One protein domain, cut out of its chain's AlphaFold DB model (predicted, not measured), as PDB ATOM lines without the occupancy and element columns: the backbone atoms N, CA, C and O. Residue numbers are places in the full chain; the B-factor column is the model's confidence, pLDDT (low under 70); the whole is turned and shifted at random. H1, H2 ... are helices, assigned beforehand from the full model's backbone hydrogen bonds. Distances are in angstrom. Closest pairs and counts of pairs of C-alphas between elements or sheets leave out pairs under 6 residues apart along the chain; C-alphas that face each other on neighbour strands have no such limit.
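Overview. This is residues 23 to 162 of the 683 residues of an uncharacterized protein of Pseudocercospora fijiensis (strain CIRAD86) (UniProt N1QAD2). Two long helices, H1 and H4, lie side by side and run opposite ways, and a short helical hairpin of H2 and H3 packs on this pair, H2 on residues 46 to 50 of H1 and H3 on H4. A long loop, residues 56 to 82, follows H1, and its residues 66 to 71 stick out; toward the other end of H1, the short H6 crosses near Thr 33 without clearly touching, and H5 touches no helix. The printed part has 140 residues with six named helices, H1 to H6 in order, and no named strand; its class is all helix. It is only just loose, close to compact, with a radius of gyration of the C-alphas of 17.6 A, and its elongated outline spans 54 by 33 by 26 A.

Arrangement. Start with H1, residues 25 to 55, and H4, residues 118 to 139: they touch at a shallow tilt of 22 degrees, opposite ways, and their closest C-alphas, of Asp 35 and Val 134, are 5.6 A apart. H2, residues 83 to 92, touches residues 46 to 50 of H1 alone, at a steep tilt of 49 degrees; the closest C-alphas are those of Leu 46 and Tyr 92, at 7.3 A. H3, residues 103 to 110, forms a hairpin with H2, at a steep tilt of 39 degrees, where the closest C-alphas, of Val 84 and Ala 109, are 4.8 A apart. H3 and H4 form a second hairpin, at a shallow tilt of 17 degrees, with the closest C-alphas, of Gly 103 and Ala 128, 6.1 A apart. The packing is part aligned, part crossed: 2 of these 4 touching pairs are at a shallow tilt. H1 and H3 are apart, as are H2 and H4. H6, residues 152 to 159, is close to H1 but not clearly touching, about perpendicular at 83 degrees; the closest C-alphas, of Thr 33 and Ile 155, are 6.8 A apart. H5, residues 146 to 149, and H6 meet only through their link. Every O i to N i+4 pair is within hydrogen-bond range in H1, H2, H3, H4 and H6, and H5 is too short for such a pair.

Along the chain. Find C-alpha 25 at (58.302, -56.580, -1.229); from there H1 runs 45.3 A to C-alpha 55. H2 is 14.2 A long and H3 10.3 A. Find C-alpha 118 at (43.797, -21.366, -19.137), where H4 begins its 31.1 A. H5 measures 5.8 A, and H6 runs 10.8 A to C-alpha 159 at (41.269, -51.517, -7.339).

Size, cuts and confidence. The C-alphas of Pro 24 and Gly 66, the two farthest apart, are 57.1 A from each other. The printed part has no cut; the link from H1 to H2 is long, with 27 residues. The mean pLDDT of the printed part is 70.1, and 61 residues are under 70, among them residues 62 to 80, 93 to 102 and 139 to 162.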
ATOM      1  N   TYR A  23      64.679 -53.523  -0.966       62.16
ATOM      2  CA  TYR A  23      63.439 -52.961  -0.459       62.16
ATOM      3  C   TYR A  23      62.452 -54.078  -0.085       62.16
ATOM      4  O   TYR A  23      62.317 -55.055  -0.827       62.16
ATOM      5  N   PRO A  24      61.684 -53.927   1.010       73.12
ATOM      6  CA  PRO A  24      60.613 -54.859   1.337       73.12
ATOM      7  C   PRO A  24      59.646 -55.035   0.155       73.12
ATOM      8  O   PRO A  24      59.250 -54.055  -0.479       73.12
ATOM      9  N   ALA A  25      59.212 -56.269  -0.117       68.88
ATOM     10  CA  ALA A  25      58.302 -56.580  -1.229       68.88
ATOM     11  C   ALA A  25      57.008 -55.735  -1.212       68.88
ATOM     12  O   ALA A  25      56.455 -55.391  -2.260       68.88
ATOM     13  N   GLU A  26      56.554 -55.352  -0.019       64.69
ATOM     14  CA  GLU A  26      55.409 -54.467   0.206       64.69
ATOM     15  C   GLU A  26      55.652 -53.045  -0.323       64.69
ATOM     16  O   GLU A  26      54.765 -52.467  -0.947       64.69
ATOM     17  N   TYR A  27      56.867 -52.507  -0.165       68.81
ATOM     18  CA  TYR A  27      57.251 -51.193  -0.688       68.81
ATOM     19  C   TYR A  27      57.289 -51.192  -2.219       68.81
ATOM     20  O   TYR A  27      56.703 -50.319  -2.861       68.81
ATOM     21  N   ALA A  28      57.884 -52.227  -2.818       67.19
ATOM     22  CA  ALA A  28      57.877 -52.405  -4.268       67.19
ATOM     23  C   ALA A  28      56.446 -52.556  -4.820       67.19
ATOM     24  O   ALA A  28      56.117 -52.022  -5.881       67.19
ATOM     25  N   SER A  29      55.560 -53.252  -4.095       69.44
ATOM     26  CA  SER A  29      54.137 -53.338  -4.442       69.44
ATOM     27  C   SER A  29      53.423 -51.986  -4.337       69.44
ATOM     28  O   SER A  29      52.634 -51.655  -5.219       69.44
ATOM     29  N   ALA A  30      53.695 -51.196  -3.297       71.25
ATOM     30  CA  ALA A  30      53.079 -49.884  -3.103       71.25
ATOM     31  C   ALA A  30      53.491 -48.893  -4.200       71.25
ATOM     32  O   ALA A  30      52.636 -48.230  -4.789       71.25
ATOM     33  N   LEU A  31      54.784 -48.851  -4.542       72.81
ATOM     34  CA  LEU A  31      55.262 -48.041  -5.658       72.81
ATOM     35  C   LEU A  31      54.606 -48.472  -6.974       72.81
ATOM     36  O   LEU A  31      54.234 -47.604  -7.762       72.81
ATOM     37  N   ARG A  32      54.441 -49.784  -7.225       69.19
ATOM     38  CA  ARG A  32      53.766 -50.315  -8.431       69.19
ATOM     39  C   ARG A  32      52.343 -49.805  -8.558       69.19
ATOM     40  O   ARG A  32      51.962 -49.308  -9.613       69.19
ATOM     41  N   THR A  33      51.584 -49.905  -7.476       72.44
ATOM     42  CA  THR A  33      50.228 -49.368  -7.415       72.44
ATOM     43  C   THR A  33      50.216 -47.870  -7.703       72.44
ATOM     44  O   THR A  33      49.393 -47.407  -8.487       72.44
ATOM     45  N   LEU A  34      51.143 -47.117  -7.114       76.38
ATOM     46  CA  LEU A  34      51.205 -45.674  -7.303       76.38
ATOM     47  C   LEU A  34      51.537 -45.280  -8.753       76.38
ATOM     48  O   LEU A  34      50.864 -44.418  -9.307       76.38
ATOM     49  N   ASP A  35      52.513 -45.942  -9.380       78.88
ATOM     50  CA  ASP A  35      52.863 -45.763 -10.800       78.88
ATOM     51  C   ASP A  35      51.666 -46.066 -11.712       78.88
ATOM     52  O   ASP A  35      51.308 -45.239 -12.542       78.88
ATOM     53  N   ALA A  36      50.965 -47.186 -11.494       76.19
ATOM     54  CA  ALA A  36      49.778 -47.538 -12.277       76.19
ATOM     55  C   ALA A  36      48.638 -46.511 -12.130       76.19
ATOM     56  O   ALA A  36      48.003 -46.144 -13.119       76.19
ATOM     57  N   VAL A  37      48.391 -46.018 -10.911       77.44
ATOM     58  CA  VAL A  37      47.357 -45.005 -10.642       77.44
ATOM     59  C   VAL A  37      47.702 -43.673 -11.303       77.44
ATOM     60  O   VAL A  37      46.852 -43.075 -11.960       77.44
ATOM     61  N   LEU A  38      48.941 -43.207 -11.150       80.44
ATOM     62  CA  LEU A  38      49.387 -41.954 -11.755       80.44
ATOM     63  C   LEU A  38      49.428 -42.056 -13.284       80.44
ATOM     64  O   LEU A  38      49.028 -41.118 -13.971       80.44
ATOM     65  N   ALA A  39      49.819 -43.210 -13.826       79.69
ATOM     66  CA  ALA A  39      49.735 -43.476 -15.251       79.69
ATOM     67  C   ALA A  39      48.283 -43.361 -15.737       79.69
ATOM     68  O   ALA A  39      48.022 -42.559 -16.636       79.69
ATOM     69  N   ALA A  40      47.333 -44.082 -15.135       78.88
ATOM     70  CA  ALA A  40      45.920 -44.010 -15.519       78.88
ATOM     71  C   ALA A  40      45.366 -42.575 -15.434       78.88
ATOM     72  O   ALA A  40      44.697 -42.107 -16.353       78.88
ATOM     73  N   PHE A  41      45.722 -41.840 -14.378       83.44
ATOM     74  CA  PHE A  41      45.323 -40.442 -14.219       83.44
ATOM     75  C   PHE A  41      45.888 -39.537 -15.323       83.44
ATOM     76  O   PHE A  41      45.193 -38.672 -15.850       83.44
ATOM     77  N   PHE A  42      47.131 -39.759 -15.746       84.94
ATOM     78  CA  PHE A  42      47.697 -39.022 -16.870       84.94
ATOM     79  C   PHE A  42      46.988 -39.335 -18.200       84.94
ATOM     80  O   PHE A  42      46.824 -38.420 -19.003       84.94
ATOM     81  N   ASP A  43      46.514 -40.565 -18.442       80.44
ATOM     82  CA  ASP A  43      45.710 -40.864 -19.646       80.44
ATOM     83  C   ASP A  43      44.376 -40.111 -19.638       80.44
ATOM     84  O   ASP A  43      43.931 -39.597 -20.671       80.44
ATOM     85  N   GLU A  44      43.757 -39.983 -18.465       83.12
ATOM     86  CA  GLU A  44      42.554 -39.172 -18.285       83.12
ATOM     87  C   GLU A  44      42.831 -37.697 -18.609       83.12
ATOM     88  O   GLU A  44      42.086 -37.074 -19.375       83.12
ATOM     89  N   LEU A  45      43.936 -37.145 -18.098       85.69
ATOM     90  CA  LEU A  45      44.362 -35.778 -18.397       85.69
ATOM     91  C   LEU A  45      44.701 -35.589 -19.881       85.69
ATOM     92  O   LEU A  45      44.302 -34.590 -20.481       85.69
ATOM     93  N   LEU A  46      45.354 -36.564 -20.516       84.69
ATOM     94  CA  LEU A  46      45.628 -36.548 -21.950       84.69
ATOM     95  C   LEU A  46      44.313 -36.510 -22.746       84.69
ATOM     96  O   LEU A  46      44.139 -35.657 -23.621       84.69
ATOM     97  N   SER A  47      43.346 -37.357 -22.393       82.25
ATOM     98  CA  SER A  47      42.005 -37.391 -22.989       82.25
ATOM     99  C   SER A  47      41.253 -36.065 -22.794       82.25
ATOM    100  O   SER A  47      40.677 -35.505 -23.736       82.25
ATOM    101  N   LYS A  48      41.327 -35.493 -21.587       85.31
ATOM    102  CA  LYS A  48      40.748 -34.190 -21.237       85.31
ATOM    103  C   LYS A  48      41.381 -33.052 -22.035       85.31
ATOM    104  O   LYS A  48      40.647 -32.220 -22.572       85.31
ATOM    105  N   SER A  49      42.706 -33.036 -22.186       87.12
ATOM    106  CA  SER A  49      43.420 -32.030 -22.983       87.12
ATOM    107  C   SER A  49      42.936 -32.027 -24.437       87.12
ATOM    108  O   SER A  49      42.709 -30.961 -25.012       87.12
ATOM    109  N   ARG A  50      42.664 -33.214 -25.006       82.56
ATOM    110  CA  ARG A  50      42.151 -33.377 -26.374       82.56
ATOM    111  C   ARG A  50      40.763 -32.782 -26.529       82.56
ATOM    112  O   ARG A  50      40.519 -32.011 -27.458       82.56
ATOM    113  N   ARG A  51      39.854 -33.110 -25.605       82.50
ATOM    114  CA  ARG A  51      38.497 -32.544 -25.582       82.50
ATOM    115  C   ARG A  51      38.541 -31.026 -25.447       82.50
ATOM    116  O   ARG A  51      37.871 -30.331 -26.205       82.50
ATOM    117  N   LEU A  52      39.367 -30.506 -24.538       83.38
ATOM    118  CA  LEU A  52      39.543 -29.067 -24.345       83.38
ATOM    119  C   LEU A  52      40.057 -28.384 -25.616       83.38
ATOM    120  O   LEU A  52      39.464 -27.398 -26.044       83.38
ATOM    121  N   ALA A  53      41.102 -28.918 -26.252       82.44
ATOM    122  CA  ALA A  53      41.668 -28.344 -27.471       82.44
ATOM    123  C   ALA A  53      40.636 -28.234 -28.609       82.44
ATOM    124  O   ALA A  53      40.604 -27.218 -29.307       82.44
ATOM    125  N   MET A  54      39.760 -29.235 -28.754       79.12
ATOM    126  CA  MET A  54      38.657 -29.208 -29.719       79.12
ATOM    127  C   MET A  54      37.554 -28.223 -29.333       79.12
ATOM    128  O   MET A  54      37.140 -27.412 -30.154       79.12
ATOM    129  N   HIS A  55      37.076 -28.258 -28.086       80.25
ATOM    130  CA  HIS A  55      35.981 -27.389 -27.641       80.25
ATOM    131  C   HIS A  55      36.346 -25.905 -27.657       80.25
ATOM    132  O   HIS A  55      35.474 -25.056 -27.831       80.25
ATOM    133  N   LEU A  56      37.626 -25.593 -27.468       81.31
ATOM    134  CA  LEU A  56      38.143 -24.229 -27.483       81.31
ATOM    135  C   LEU A  56      38.444 -23.726 -28.904       81.31
ATOM    136  O   LEU A  56      38.838 -22.572 -29.056       81.31
ATOM    137  N   GLY A  57      38.268 -24.568 -29.929       80.12
ATOM    138  CA  GLY A  57      38.456 -24.213 -31.336       80.12
ATOM    139  C   GLY A  57      39.888 -23.811 -31.701       80.12
ATOM    140  O   GLY A  57      40.114 -23.109 -32.685       80.12
ATOM    141  N   LEU A  58      40.882 -24.217 -30.900       77.50
ATOM    142  CA  LEU A  58      42.269 -23.734 -31.022       77.50
ATOM    143  C   LEU A  58      42.919 -24.084 -32.357       77.50
ATOM    144  O   LEU A  58      43.836 -23.400 -32.813       77.50
ATOM    145  N   PHE A  59      42.436 -25.158 -32.974       78.00
ATOM    146  CA  PHE A  59      43.028 -25.765 -34.153       78.00
ATOM    147  C   PHE A  59      41.980 -26.051 -35.221       78.00
ATOM    148  O   PHE A  59      42.176 -26.938 -36.044       78.00
ATOM    149  N   ASP A  60      40.883 -25.285 -35.248       77.81
ATOM    150  CA  ASP A  60      39.803 -25.477 -36.223       77.81
ATOM    151  C   ASP A  60      40.299 -25.426 -37.677       77.81
ATOM    152  O   ASP A  60      39.737 -26.066 -38.557       77.81
ATOM    153  N   ALA A  61      41.390 -24.696 -37.934       73.50
ATOM    154  CA  ALA A  61      42.044 -24.634 -39.241       73.50
ATOM    155  C   ALA A  61      42.788 -25.928 -39.637       73.50
ATOM    156  O   ALA A  61      43.082 -26.123 -40.820       73.50
ATOM    157  N   HIS A  62      43.112 -26.784 -38.666       69.19
ATOM    158  CA  HIS A  62      43.856 -28.038 -38.837       69.19
ATOM    159  C   HIS A  62      42.942 -29.269 -38.883       69.19
ATOM    160  O   HIS A  62      43.386 -30.345 -39.287       69.19
ATOM    161  N   PHE A  63      41.670 -29.111 -38.509       66.25
ATOM    162  CA  PHE A  63      40.655 -30.156 -38.569       66.25
ATOM    163  C   PHE A  63      39.735 -29.946 -39.776       66.25
ATOM    164  O   PHE A  63      39.212 -28.857 -40.003       66.25
ATOM    165  N   ASP A  64      39.506 -31.005 -40.556       60.84
ATOM    166  CA  ASP A  64      38.431 -31.007 -41.546       60.84
ATOM    167  C   ASP A  64      37.150 -31.514 -40.875       60.84
ATOM    168  O   ASP A  64      36.959 -32.712 -40.685       60.84
ATOM    169  N   PHE A  65      36.284 -30.583 -40.470       60.09
ATOM    170  CA  PHE A  65      34.970 -30.903 -39.899       60.09
ATOM    171  C   PHE A  65      33.951 -31.340 -40.966       60.09
ATOM    172  O   PHE A  65      32.786 -31.605 -40.656       60.09
ATOM    173  N   GLY A  66      34.354 -31.391 -42.239       50.72
ATOM    174  CA  GLY A  66      33.532 -31.889 -43.323       50.72
ATOM    175  C   GLY A  66      33.358 -33.404 -43.244       50.72
ATOM    176  O   GLY A  66      34.210 -34.136 -43.724       50.72
ATOM    177  N   LEU A  67      32.192 -33.842 -42.747       43.94
ATOM    178  CA  LEU A  67      31.525 -35.143 -42.998       43.94
ATOM    179  C   LEU A  67      31.583 -36.256 -41.937       43.94
ATOM    180  O   LEU A  67      30.939 -37.281 -42.155       43.94
ATOM    181  N   CYS A  68      32.213 -36.094 -40.776       38.38
ATOM    182  CA  CYS A  68      32.260 -37.186 -39.792       38.38
ATOM    183  C   CYS A  68      31.377 -36.885 -38.579       38.38
ATOM    184  O   CYS A  68      31.684 -36.033 -37.755       38.38
ATOM    185  N   GLY A  69      30.240 -37.579 -38.501       43.00
ATOM    186  CA  GLY A  69      29.229 -37.370 -37.471       43.00
ATOM    187  C   GLY A  69      29.604 -37.837 -36.066       43.00
ATOM    188  O   GLY A  69      28.903 -37.425 -35.154       43.00
ATOM    189  N   TYR A  70      30.633 -38.669 -35.860       44.16
ATOM    190  CA  TYR A  70      30.859 -39.291 -34.542       44.16
ATOM    191  C   TYR A  70      32.306 -39.687 -34.208       44.16
ATOM    192  O   TYR A  70      32.545 -40.112 -33.085       44.16
ATOM    193  N   ASP A  71      33.278 -39.485 -35.099       43.41
ATOM    194  CA  ASP A  71      34.683 -39.732 -34.766       43.41
ATOM    195  C   ASP A  71      35.372 -38.410 -34.448       43.41
ATOM    196  O   ASP A  71      35.211 -37.433 -35.185       43.41
ATOM    197  N   ILE A  72      36.139 -38.377 -33.350       49.41
ATOM    198  CA  ILE A  72      37.032 -37.256 -33.047       49.41
ATOM    199  C   ILE A  72      37.822 -36.965 -34.327       49.41
ATOM    200  O   ILE A  72      38.500 -37.889 -34.790       49.41
ATOM    201  N   PRO A  73      37.748 -35.749 -34.907       49.53
ATOM    202  CA  PRO A  73      38.395 -35.472 -36.176       49.53
ATOM    203  C   PRO A  73      39.866 -35.866 -36.063       49.53
ATOM    204  O   PRO A  73      40.625 -35.332 -35.248       49.53
ATOM    205  N   SER A  74      40.251 -36.883 -36.831       53.44
ATOM    206  CA  SER A  74      41.654 -37.214 -37.011       53.44
ATOM    207  C   SER A  74      42.281 -35.999 -37.680       53.44
ATOM    208  O   SER A  74      41.680 -35.412 -38.578       53.44
ATOM    209  N   ALA A  75      43.444 -35.562 -37.199       54.91
ATOM    210  CA  ALA A  75      44.175 -34.451 -37.791       54.91
ATOM    211  C   ALA A  75      44.384 -34.730 -39.291       54.91
ATOM    212  O   ALA A  75      45.265 -35.497 -39.672       54.91
ATOM    213  N   THR A  76      43.545 -34.152 -40.151       51.59
ATOM    214  CA  THR A  76      43.542 -34.451 -41.591       51.59
ATOM    215  C   THR A  76      44.669 -33.725 -42.312       51.59
ATOM    216  O   THR A  76      45.049 -34.098 -43.423       51.59
ATOM    217  N   ARG A  77      45.248 -32.700 -41.674       56.16
ATOM    218  CA  ARG A  77      46.430 -31.990 -42.152       56.16
ATOM    219  C   ARG A  77      47.476 -31.947 -41.050       56.16
ATOM    220  O   ARG A  77      47.273 -31.305 -40.023       56.16
ATOM    221  N   LYS A  78      48.630 -32.577 -41.289       54.78
ATOM    222  CA  LYS A  78      49.844 -32.234 -40.546       54.78
ATOM    223  C   LYS A  78      50.103 -30.748 -40.773       54.78
ATOM    224  O   LYS A  78      50.393 -30.320 -41.889       54.78
ATOM    225  N   SER A  79      49.933 -29.950 -39.728       61.66
ATOM    226  CA  SER A  79      50.385 -28.570 -39.740       61.66
ATOM    227  C   SER A  79      51.850 -28.571 -39.350       61.66
ATOM    228  O   SER A  79      52.198 -28.296 -38.207       61.66
ATOM    229  N   ASP A  80      52.738 -28.842 -40.307       60.91
ATOM    230  CA  ASP A  80      54.195 -28.829 -40.081       60.91
ATOM    231  C   ASP A  80      54.703 -27.481 -39.518       60.91
ATOM    232  O   ASP A  80      55.853 -27.358 -39.110       60.91
ATOM    233  N   LYS A  81      53.847 -26.450 -39.491       75.38
ATOM    234  CA  LYS A  81      54.162 -25.081 -39.080       75.38
ATOM    235  C   LYS A  81      53.577 -24.668 -37.730       75.38
ATOM    236  O   LYS A  81      53.909 -23.580 -37.273       75.38
ATOM    237  N   ASP A  82      52.705 -25.466 -37.111       84.62
ATOM    238  CA  ASP A  82      52.106 -25.110 -35.823       84.62
ATOM    239  C   ASP A  82      52.732 -25.925 -34.677       84.62
ATOM    240  O   ASP A  82      52.363 -27.082 -34.475       84.62
ATOM    241  N   PRO A  83      53.674 -25.340 -33.914       83.38
ATOM    242  CA  PRO A  83      54.416 -26.072 -32.892       83.38
ATOM    243  C   PRO A  83      53.535 -26.539 -31.726       83.38
ATOM    244  O   PRO A  83      53.798 -27.599 -31.169       83.38
ATOM    245  N   VAL A  84      52.469 -25.803 -31.386       86.31
ATOM    246  CA  VAL A  84      51.557 -26.175 -30.289       86.31
ATOM    247  C   VAL A  84      50.670 -27.334 -30.720       86.31
ATOM    248  O   VAL A  84      50.524 -28.310 -29.990       86.31
ATOM    249  N   PHE A  85      50.121 -27.260 -31.935       85.81
ATOM    250  CA  PHE A  85      49.343 -28.358 -32.502       85.81
ATOM    251  C   PHE A  85      50.178 -29.634 -32.623       85.81
ATOM    252  O   PHE A  85      49.717 -30.704 -32.241       85.81
ATOM    253  N   ASN A  86      51.416 -29.523 -33.115       84.19
ATOM    254  CA  ASN A  86      52.301 -30.673 -33.277       84.19
ATOM    255  C   ASN A  86      52.694 -31.288 -31.937       84.19
ATOM    256  O   ASN A  86      52.674 -32.509 -31.831       84.19
ATOM    257  N   ALA A  87      52.986 -30.471 -30.922       86.00
ATOM    258  CA  ALA A  87      53.264 -30.955 -29.575       86.00
ATOM    259  C   ALA A  87      52.061 -31.721 -28.999       86.00
ATOM    260  O   ALA A  87      52.200 -32.876 -28.608       86.00
ATOM    261  N   LEU A  88      50.857 -31.137 -29.041       85.00
ATOM    262  CA  LEU A  88      49.631 -31.803 -28.581       85.00
ATOM    263  C   LEU A  88      49.347 -33.094 -29.360       85.00
ATOM    264  O   LEU A  88      49.046 -34.126 -28.767       85.00
ATOM    265  N   ASN A  89      49.490 -33.065 -30.684       82.00
ATOM    266  CA  ASN A  89      49.252 -34.229 -31.530       82.00
ATOM    267  C   ASN A  89      50.298 -35.336 -31.334       82.00
ATOM    268  O   ASN A  89      49.956 -36.515 -31.401       82.00
ATOM    269  N   ALA A  90      51.552 -34.976 -31.056       81.75
ATOM    270  CA  ALA A  90      52.601 -35.927 -30.714       81.75
ATOM    271  C   ALA A  90      52.346 -36.586 -29.351       81.75
ATOM    272  O   ALA A  90      52.529 -37.795 -29.232       81.75
ATOM    273  N   MET A  91      51.819 -35.844 -28.367       82.44
ATOM    274  CA  MET A  91      51.349 -36.438 -27.108       82.44
ATOM    275  C   MET A  91      50.229 -37.455 -27.335       82.44
ATOM    276  O   MET A  91      50.241 -38.515 -26.722       82.44
ATOM    277  N   TYR A  92      49.281 -37.174 -28.237       76.75
ATOM    278  CA  TYR A  92      48.197 -38.114 -28.553       76.75
ATOM    279  C   TYR A  92      48.665 -39.366 -29.299       76.75
ATOM    280  O   TYR A  92      47.998 -40.394 -29.228       76.75
ATOM    281  N   GLY A  93      49.774 -39.275 -30.037       69.62
ATOM    282  CA  GLY A  93      50.386 -40.407 -30.734       69.62
ATOM    283  C   GLY A  93      51.370 -41.209 -29.881       69.62
ATOM    284  O   GLY A  93      51.943 -42.173 -30.385       69.62
ATOM    285  N   HIS A  94      51.598 -40.810 -28.628       68.25
ATOM    286  CA  HIS A  94      52.583 -41.432 -27.757       68.25
ATOM    287  C   HIS A  94      52.097 -42.803 -27.258       68.25
ATOM    288  O   HIS A  94      51.151 -42.879 -26.474       68.25
ATOM    289  N   ASN A  95      52.765 -43.885 -27.675       61.12
ATOM    290  CA  ASN A  95      52.541 -45.216 -27.110       61.12
ATOM    291  C   ASN A  95      53.346 -45.369 -25.811       61.12
ATOM    292  O   ASN A  95      54.565 -45.220 -25.809       61.12
ATOM    293  N   ARG A  96      52.663 -45.649 -24.698       59.19
ATOM    294  CA  ARG A  96      53.269 -45.693 -23.354       59.19
ATOM    295  C   ARG A  96      54.129 -46.921 -23.090       59.19
ATOM    296  O   ARG A  96      54.899 -46.909 -22.137       59.19
ATOM    297  N   GLU A  97      53.978 -47.963 -23.900       53.50
ATOM    298  CA  GLU A  97      54.719 -49.216 -23.738       53.50
ATOM    299  C   GLU A  97      56.183 -49.095 -24.193       53.50
ATOM    300  O   GLU A  97      57.027 -49.831 -23.690       53.50
ATOM    301  N   ASP A  98      56.504 -48.127 -25.063       46.44
ATOM    302  CA  ASP A  98      57.794 -48.078 -25.767       46.44
ATOM    303  C   ASP A  98      58.674 -46.851 -25.441       46.44
ATOM    304  O   ASP A  98      59.827 -46.809 -25.870       46.44
ATOM    305  N   CYS A  99      58.169 -45.826 -24.738       46.91
ATOM    306  CA  CYS A  99      58.886 -44.554 -24.538       46.91
ATOM    307  C   CYS A  99      58.600 -43.869 -23.190       46.91
ATOM    308  O   CYS A  99      57.518 -44.015 -22.612       46.91
ATOM    309  N   ASP A 100      59.577 -43.077 -22.731       55.41
ATOM    310  CA  ASP A 100      59.432 -42.127 -21.624       55.41
ATOM    311  C   ASP A 100      58.268 -41.171 -21.887       55.41
ATOM    312  O   ASP A 100      58.037 -40.760 -23.024       55.41
ATOM    313  N   LEU A 101      57.526 -40.831 -20.830       59.34
ATOM    314  CA  LEU A 101      56.330 -39.996 -20.906       59.34
ATOM    315  C   LEU A 101      56.601 -38.664 -21.652       59.34
ATOM    316  O   LEU A 101      57.738 -38.187 -21.722       59.34
ATOM    317  N   PRO A 102      55.575 -38.041 -22.262       67.31
ATOM    318  CA  PRO A 102      55.770 -37.004 -23.266       67.31
ATOM    319  C   PRO A 102      56.156 -35.625 -22.690       67.31
ATOM    320  O   PRO A 102      55.844 -34.605 -23.307       67.31
ATOM    321  N   GLY A 103      56.854 -35.555 -21.552       72.19
ATOM    322  CA  GLY A 103      57.271 -34.323 -20.873       72.19
ATOM    323  C   GLY A 103      57.880 -33.271 -21.804       72.19
ATOM    324  O   GLY A 103      57.520 -32.096 -21.742       72.19
ATOM    325  N   HIS A 104      58.712 -33.676 -22.767       77.56
ATOM    326  CA  HIS A 104      59.267 -32.743 -23.753       77.56
ATOM    327  C   HIS A 104      58.199 -32.102 -24.662       77.56
ATOM    328  O   HIS A 104      58.303 -30.918 -24.982       77.56
ATOM    329  N   PHE A 105      57.148 -32.836 -25.041       83.31
ATOM    330  CA  PHE A 105      56.012 -32.295 -25.790       83.31
ATOM    331  C   PHE A 105      55.111 -31.425 -24.906       83.31
ATOM    332  O   PHE A 105      54.616 -30.398 -25.374       83.31
ATOM    333  N   ILE A 106      54.938 -31.775 -23.627       85.44
ATOM    334  CA  ILE A 106      54.201 -30.943 -22.662       85.44
ATOM    335  C   ILE A 106      54.893 -29.582 -22.525       85.44
ATOM    336  O   ILE A 106      54.267 -28.541 -22.745       85.44
ATOM    337  N   HIS A 107      56.206 -29.580 -22.282       83.62
ATOM    338  CA  HIS A 107      57.007 -28.360 -22.209       83.62
ATOM    339  C   HIS A 107      57.019 -27.586 -23.529       83.62
ATOM    340  O   HIS A 107      56.928 -26.356 -23.530       83.62
ATOM    341  N   GLN A 108      57.081 -28.280 -24.670       84.50
ATOM    342  CA  GLN A 108      57.010 -27.637 -25.980       84.50
ATOM    343  C   GLN A 108      55.671 -26.918 -26.187       84.50
ATOM    344  O   GLN A 108      55.669 -25.799 -26.697       84.50
ATOM    345  N   ALA A 109      54.547 -27.512 -25.780       86.06
ATOM    346  CA  ALA A 109      53.245 -26.852 -25.833       86.06
ATOM    347  C   ALA A 109      53.193 -25.649 -24.873       86.06
ATOM    348  O   ALA A 109      52.810 -24.552 -25.284       86.06
ATOM    349  N   GLN A 110      53.641 -25.832 -23.627       85.81
ATOM    350  CA  GLN A 110      53.665 -24.796 -22.583       85.81
ATOM    351  C   GLN A 110      54.606 -23.624 -22.890       85.81
ATOM    352  O   GLN A 110      54.396 -22.528 -22.379       85.81
ATOM    353  N   SER A 111      55.591 -23.808 -23.775       89.56
ATOM    354  CA  SER A 111      56.479 -22.736 -24.252       89.56
ATOM    355  C   SER A 111      55.750 -21.652 -25.064       89.56
ATOM    356  O   SER A 111      56.337 -20.615 -25.372       89.56
ATOM    357  N   TYR A 112      54.475 -21.866 -25.408       88.88
ATOM    358  CA  TYR A 112      53.618 -20.904 -26.109       88.88
ATOM    359  C   TYR A 112      52.377 -20.542 -25.268       88.88
ATOM    360  O   TYR A 112      51.247 -20.806 -25.696       88.88
ATOM    361  N   PRO A 113      52.551 -19.923 -24.086       81.56
ATOM    362  CA  PRO A 113      51.461 -19.691 -23.135       81.56
ATOM    363  C   PRO A 113      50.348 -18.804 -23.710       81.56
ATOM    364  O   PRO A 113      49.170 -19.065 -23.478       81.56
ATOM    365  N   ASP A 114      50.689 -17.836 -24.567       86.88
ATOM    366  CA  ASP A 114      49.722 -16.942 -25.228       86.88
ATOM    367  C   ASP A 114      48.736 -17.674 -26.154       86.88
ATOM    368  O   ASP A 114      47.704 -17.125 -26.548       86.88
ATOM    369  N   ARG A 115      49.060 -18.912 -26.544       85.06
ATOM    370  CA  ARG A 115      48.255 -19.737 -27.452       85.06
ATOM    371  C   ARG A 115      47.438 -20.800 -26.726       85.06
ATOM    372  O   ARG A 115      46.622 -21.458 -27.369       85.06
ATOM    373  N   LEU A 116      47.648 -20.979 -25.425       86.88
ATOM    374  CA  LEU A 116      46.971 -21.985 -24.620       86.88
ATOM    375  C   LEU A 116      45.917 -21.315 -23.731       86.88
ATOM    376  O   LEU A 116      46.244 -20.503 -22.868       86.88
ATOM    377  N   PRO A 117      44.629 -21.652 -23.888       89.25
ATOM    378  CA  PRO A 117      43.608 -21.213 -22.953       89.25
ATOM    379  C   PRO A 117      43.878 -21.795 -21.570       89.25
ATOM    380  O   PRO A 117      44.359 -22.922 -21.451       89.25
ATOM    381  N   LEU A 118      43.484 -21.056 -20.534       84.75
ATOM    382  CA  LEU A 118      43.797 -21.366 -19.137       84.75
ATOM    383  C   LEU A 118      43.520 -22.830 -18.766       84.75
ATOM    384  O   LEU A 118      44.423 -23.523 -18.325       84.75
ATOM    385  N   LYS A 119      42.318 -23.339 -19.060       85.88
ATOM    386  CA  LYS A 119      41.946 -24.731 -18.751       85.88
ATOM    387  C   LYS A 119      42.839 -25.774 -19.423       85.88
ATOM    388  O   LYS A 119      43.050 -26.847 -18.869       85.88
ATOM    389  N   LEU A 120      43.312 -25.495 -20.639       88.25
ATOM    390  CA  LEU A 120      44.230 -26.394 -21.336       88.25
ATOM    391  C   LEU A 120      45.631 -26.289 -20.726       88.25
ATOM    392  O   LEU A 120      46.264 -27.312 -20.515       88.25
ATOM    393  N   SER A 121      46.077 -25.080 -20.381       88.12
ATOM    394  CA  SER A 121      47.350 -24.861 -19.685       88.12
ATOM    395  C   SER A 121      47.394 -25.537 -18.309       88.12
ATOM    396  O   SER A 121      48.391 -26.175 -17.983       88.12
ATOM    397  N   GLU A 122      46.321 -25.440 -17.521       86.50
ATOM    398  CA  GLU A 122      46.155 -26.143 -16.239       86.50
ATOM    399  C   GLU A 122      46.244 -27.655 -16.450       86.50
ATOM    400  O   GLU A 122      47.072 -28.315 -15.836       86.50
ATOM    401  N   CYS A 123      45.486 -28.185 -17.415       90.00
ATOM    402  CA  CYS A 123      45.510 -29.607 -17.749       90.00
ATOM    403  C   CYS A 123      46.913 -30.094 -18.146       90.00
ATOM    404  O   CYS A 123      47.323 -31.170 -17.728       90.00
ATOM    405  N   LEU A 124      47.662 -29.313 -18.933       89.56
ATOM    406  CA  LEU A 124      49.042 -29.641 -19.310       89.56
ATOM    407  C   LEU A 124      50.011 -29.550 -18.126       89.56
ATOM    408  O   LEU A 124      50.974 -30.307 -18.066       89.56
ATOM    409  N   SER A 125      49.759 -28.647 -17.179       86.62
ATOM    410  CA  SER A 125      50.566 -28.515 -15.961       86.62
ATOM    411  C   SER A 125      50.331 -29.688 -15.013       86.62
ATOM    412  O   SER A 125      51.293 -30.260 -14.509       86.62
ATOM    413  N   ASP A 126      49.075 -30.113 -14.857       87.44
ATOM    414  CA  ASP A 126      48.726 -31.337 -14.134       87.44
ATOM    415  C   ASP A 126      49.397 -32.554 -14.787       87.44
ATOM    416  O   ASP A 126      49.964 -33.395 -14.095       87.44
ATOM    417  N   MET A 127      49.398 -32.626 -16.125       88.56
ATOM    418  CA  MET A 127      50.100 -33.689 -16.852       88.56
ATOM    419  C   MET A 127      51.601 -33.674 -16.566       88.56
ATOM    420  O   MET A 127      52.144 -34.733 -16.277       88.56
ATOM    421  N   ALA A 128      52.258 -32.509 -16.600       83.19
ATOM    422  CA  ALA A 128      53.685 -32.390 -16.289       83.19
ATOM    423  C   ALA A 128      54.006 -32.841 -14.854       83.19
ATOM    424  O   ALA A 128      54.963 -33.575 -14.638       83.19
ATOM    425  N   ALA A 129      53.182 -32.454 -13.877       83.00
ATOM    426  CA  ALA A 129      53.379 -32.850 -12.483       83.00
ATOM    427  C   ALA A 129      53.215 -34.367 -12.288       83.00
ATOM    428  O   ALA A 129      53.962 -34.995 -11.536       83.00
ATOM    429  N   VAL A 130      52.238 -34.971 -12.969       82.75
ATOM    430  CA  VAL A 130      52.021 -36.421 -12.917       82.75
ATOM    431  C   VAL A 130      53.139 -37.168 -13.648       82.75
ATOM    432  O   VAL A 130      53.592 -38.196 -13.155       82.75
ATOM    433  N   ASP A 131      53.611 -36.639 -14.777       80.88
ATOM    434  CA  ASP A 131      54.765 -37.143 -15.528       80.88
ATOM    435  C   ASP A 131      56.017 -37.204 -14.650       80.88
ATOM    436  O   ASP A 131      56.589 -38.277 -14.464       80.88
ATOM    437  N   GLU A 132      56.351 -36.093 -13.990       76.50
ATOM    438  CA  GLU A 132      57.486 -35.995 -13.074       76.50
ATOM    439  C   GLU A 132      57.354 -36.954 -11.882       76.50
ATOM    440  O   GLU A 132      58.324 -37.618 -11.501       76.50
ATOM    441  N   ALA A 133      56.151 -37.089 -11.312       77.38
ATOM    442  CA  ALA A 133      55.892 -38.028 -10.224       77.38
ATOM    443  C   ALA A 133      56.089 -39.487 -10.666       77.38
ATOM    444  O   ALA A 133      56.728 -40.269  -9.958       77.38
ATOM    445  N   VAL A 134      55.584 -39.856 -11.848       78.12
ATOM    446  CA  VAL A 134      55.765 -41.198 -12.423       78.12
ATOM    447  C   VAL A 134      57.237 -41.459 -12.734       78.12
ATOM    448  O   VAL A 134      57.761 -42.506 -12.351       78.12
ATOM    449  N   MET A 135      57.925 -40.510 -13.372       70.81
ATOM    450  CA  MET A 135      59.354 -40.610 -13.671       70.81
ATOM    451  C   MET A 135      60.183 -40.754 -12.400       70.81
ATOM    452  O   MET A 135      61.041 -41.630 -12.340       70.81
ATOM    453  N   SER A 136      59.874 -39.990 -11.353       69.38
ATOM    454  CA  SER A 136      60.526 -40.117 -10.048       69.38
ATOM    455  C   SER A 136      60.351 -41.528  -9.488       69.38
ATOM    456  O   SER A 136      61.338 -42.187  -9.168       69.38
ATOM    457  N   ILE A 137      59.119 -42.050  -9.448       73.81
ATOM    458  CA  ILE A 137      58.838 -43.411  -8.960       73.81
ATOM    459  C   ILE A 137      59.600 -44.470  -9.764       73.81
ATOM    460  O   ILE A 137      60.078 -45.442  -9.181       73.81
ATOM    461  N   ARG A 138      59.708 -44.298 -11.086       73.69
ATOM    462  CA  ARG A 138      60.427 -45.224 -11.970       73.69
ATOM    463  C   ARG A 138      61.944 -45.124 -11.809       73.69
ATOM    464  O   ARG A 138      62.597 -46.160 -11.780       73.69
ATOM    465  N   CYS A 139      62.492 -43.923 -11.620       64.38
ATOM    466  CA  CYS A 139      63.916 -43.699 -11.346       64.38
ATOM    467  C   CYS A 139      64.353 -44.272  -9.989       64.38
ATOM    468  O   CYS A 139      65.503 -44.673  -9.837       64.38
ATOM    469  N   PHE A 140      63.441 -44.357  -9.014       63.81
ATOM    470  CA  PHE A 140      63.681 -45.022  -7.729       63.81
ATOM    471  C   PHE A 140      63.629 -46.564  -7.802       63.81
ATOM    472  O   PHE A 140      63.746 -47.214  -6.763       63.81
ATOM    473  N   ARG A 141      63.460 -47.182  -8.986       61.19
ATOM    474  CA  ARG A 141      63.416 -48.650  -9.136       61.19
ATOM    475  C   ARG A 141      64.544 -49.215 -10.007       61.19
ATOM    476  O   ARG A 141      64.819 -48.665 -11.071       61.19
ATOM    477  N   PRO A 142      65.122 -50.377  -9.642       43.69
ATOM    478  CA  PRO A 142      65.901 -51.187 -10.573       43.69
ATOM    479  C   PRO A 142      64.996 -51.724 -11.697       43.69
ATOM    480  O   PRO A 142      63.839 -52.071 -11.465       43.69
ATOM    481  N   SER A 143      65.538 -51.780 -12.913       44.41
ATOM    482  CA  SER A 143      64.902 -52.216 -14.165       44.41
ATOM    483  C   SER A 143      64.075 -53.510 -14.053       44.41
ATOM    484  O   SER A 143      64.544 -54.506 -13.508       44.41
ATOM    485  N   PHE A 144      62.869 -53.495 -14.628       49.31
ATOM    486  CA  PHE A 144      61.912 -54.608 -14.644       49.31
ATOM    487  C   PHE A 144      62.406 -55.866 -15.384       49.31
ATOM    488  O   PHE A 144      63.117 -55.771 -16.383       49.31
ATOM    489  N   GLY A 145      61.914 -57.035 -14.951       46.84
ATOM    490  CA  GLY A 145      61.873 -58.275 -15.738       46.84
ATOM    491  C   GLY A 145      60.435 -58.669 -16.120       46.84
ATOM    492  O   GLY A 145      59.479 -58.260 -15.462       46.84
ATOM    493  N   GLU A 146      60.269 -59.491 -17.165       43.12
ATOM    494  CA  GLU A 146      58.968 -59.925 -17.733       43.12
ATOM    495  C   GLU A 146      57.968 -60.503 -16.711       43.12
ATOM    496  O   GLU A 146      56.756 -60.438 -16.918       43.12
ATOM    497  N   ALA A 147      58.446 -61.037 -15.584       47.75
ATOM    498  CA  ALA A 147      57.605 -61.619 -14.540       47.75
ATOM    499  C   ALA A 147      56.713 -60.588 -13.815       47.75
ATOM    500  O   ALA A 147      55.652 -60.946 -13.303       47.75
ATOM    501  N   ASP A 148      57.101 -59.308 -13.790       46.31
ATOM    502  CA  ASP A 148      56.377 -58.271 -13.048       46.31
ATOM    503  C   ASP A 148      55.184 -57.683 -13.823       46.31
ATOM    504  O   ASP A 148      54.194 -57.282 -13.203       46.31
ATOM    505  N   VAL A 149      55.206 -57.714 -15.162       47.62
ATOM    506  CA  VAL A 149      54.087 -57.276 -16.031       47.62
ATOM    507  C   VAL A 149      52.836 -58.135 -15.799       47.62
ATOM    508  O   VAL A 149      51.709 -57.642 -15.839       47.62
ATOM    509  N   ALA A 150      53.023 -59.405 -15.432       50.31
ATOM    510  CA  ALA A 150      51.938 -60.337 -15.136       50.31
ATOM    511  C   ALA A 150      51.126 -59.986 -13.866       50.31
ATOM    512  O   ALA A 150      50.031 -60.517 -13.687       50.31
ATOM    513  N   THR A 151      51.616 -59.089 -12.995       49.44
ATOM    514  CA  THR A 151      50.920 -58.694 -11.746       49.44
ATOM    515  C   THR A 151      50.011 -57.467 -11.882       49.44
ATOM    516  O   THR A 151      49.167 -57.226 -11.013       49.44
ATOM    517  N   ILE A 152      50.115 -56.720 -12.987       47.31
ATOM    518  CA  ILE A 152      49.287 -55.536 -13.273       47.31
ATOM    519  C   ILE A 152      47.777 -55.866 -13.264       47.31
ATOM    520  O   ILE A 152      47.022 -55.142 -12.605       47.31
ATOM    521  N   PRO A 153      47.304 -56.979 -13.870       51.50
ATOM    522  CA  PRO A 153      45.890 -57.360 -13.809       51.50
ATOM    523  C   PRO A 153      45.397 -57.640 -12.382       51.50
ATOM    524  O   PRO A 153      44.246 -57.361 -12.054       51.50
ATOM    525  N   THR A 154      46.260 -58.156 -11.502       52.12
ATOM    526  CA  THR A 154      45.911 -58.483 -10.110       52.12
ATOM    527  C   THR A 154      45.753 -57.228  -9.248       52.12
ATOM    528  O   THR A 154      44.897 -57.180  -8.365       52.12
ATOM    529  N   ILE A 155      46.552 -56.192  -9.513       47.66
ATOM    530  CA  ILE A 155      46.438 -54.885  -8.855       47.66
ATOM    531  C   ILE A 155      45.185 -54.158  -9.361       47.66
ATOM    532  O   ILE A 155      44.390 -53.690  -8.548       47.66
ATOM    533  N   ALA A 156      44.930 -54.163 -10.674       47.34
ATOM    534  CA  ALA A 156      43.691 -53.635 -11.254       47.34
ATOM    535  C   ALA A 156      42.433 -54.317 -10.675       47.34
ATOM    536  O   ALA A 156      41.464 -53.636 -10.335       47.34
ATOM    537  N   ALA A 157      42.478 -55.639 -10.461       53.41
ATOM    538  CA  ALA A 157      41.407 -56.387  -9.803       53.41
ATOM    539  C   ALA A 157      41.190 -55.962  -8.337       53.41
ATOM    540  O   ALA A 157      40.052 -55.826  -7.908       53.41
ATOM    541  N   LYS A 158      42.254 -55.664  -7.575       52.12
ATOM    542  CA  LYS A 158      42.126 -55.107  -6.211       52.12
ATOM    543  C   LYS A 158      41.575 -53.674  -6.190       52.12
ATOM    544  O   LYS A 158      40.948 -53.278  -5.212       52.12
ATOM    545  N   HIS A 159      41.789 -52.887  -7.244       48.09
ATOM    546  CA  HIS A 159      41.269 -51.517  -7.339       48.09
ATOM    547  C   HIS A 159      39.808 -51.435  -7.790       48.09
ATOM    548  O   HIS A 159      39.149 -50.445  -7.470       48.09
ATOM    549  N   GLN A 160      39.262 -52.487  -8.412       50.66
ATOM    550  CA  GLN A 160      37.813 -52.627  -8.616       50.66
ATOM    551  C   GLN A 160      37.032 -52.650  -7.292       50.66
ATOM    552  O   GLN A 160      35.838 -52.363  -7.286       50.66
ATOM    553  N   ASP A 161      37.691 -52.917  -6.158       51.09
ATOM    554  CA  ASP A 161      37.062 -52.891  -4.837       51.09
ATOM    555  C   ASP A 161      37.054 -51.524  -4.149       51.09
ATOM    556  O   ASP A 161      36.345 -51.324  -3.160       51.09
ATOM    557  N   CYS A 162      37.776 -50.541  -4.688       50.75
ATOM    558  CA  CYS A 162      37.715 -49.178  -4.180       50.75
ATOM    559  C   CYS A 162      36.408 -48.505  -4.612       50.75
ATOM    560  O   CYS A 162      36.154 -48.290  -5.797       50.75
TER     561      CYS A 162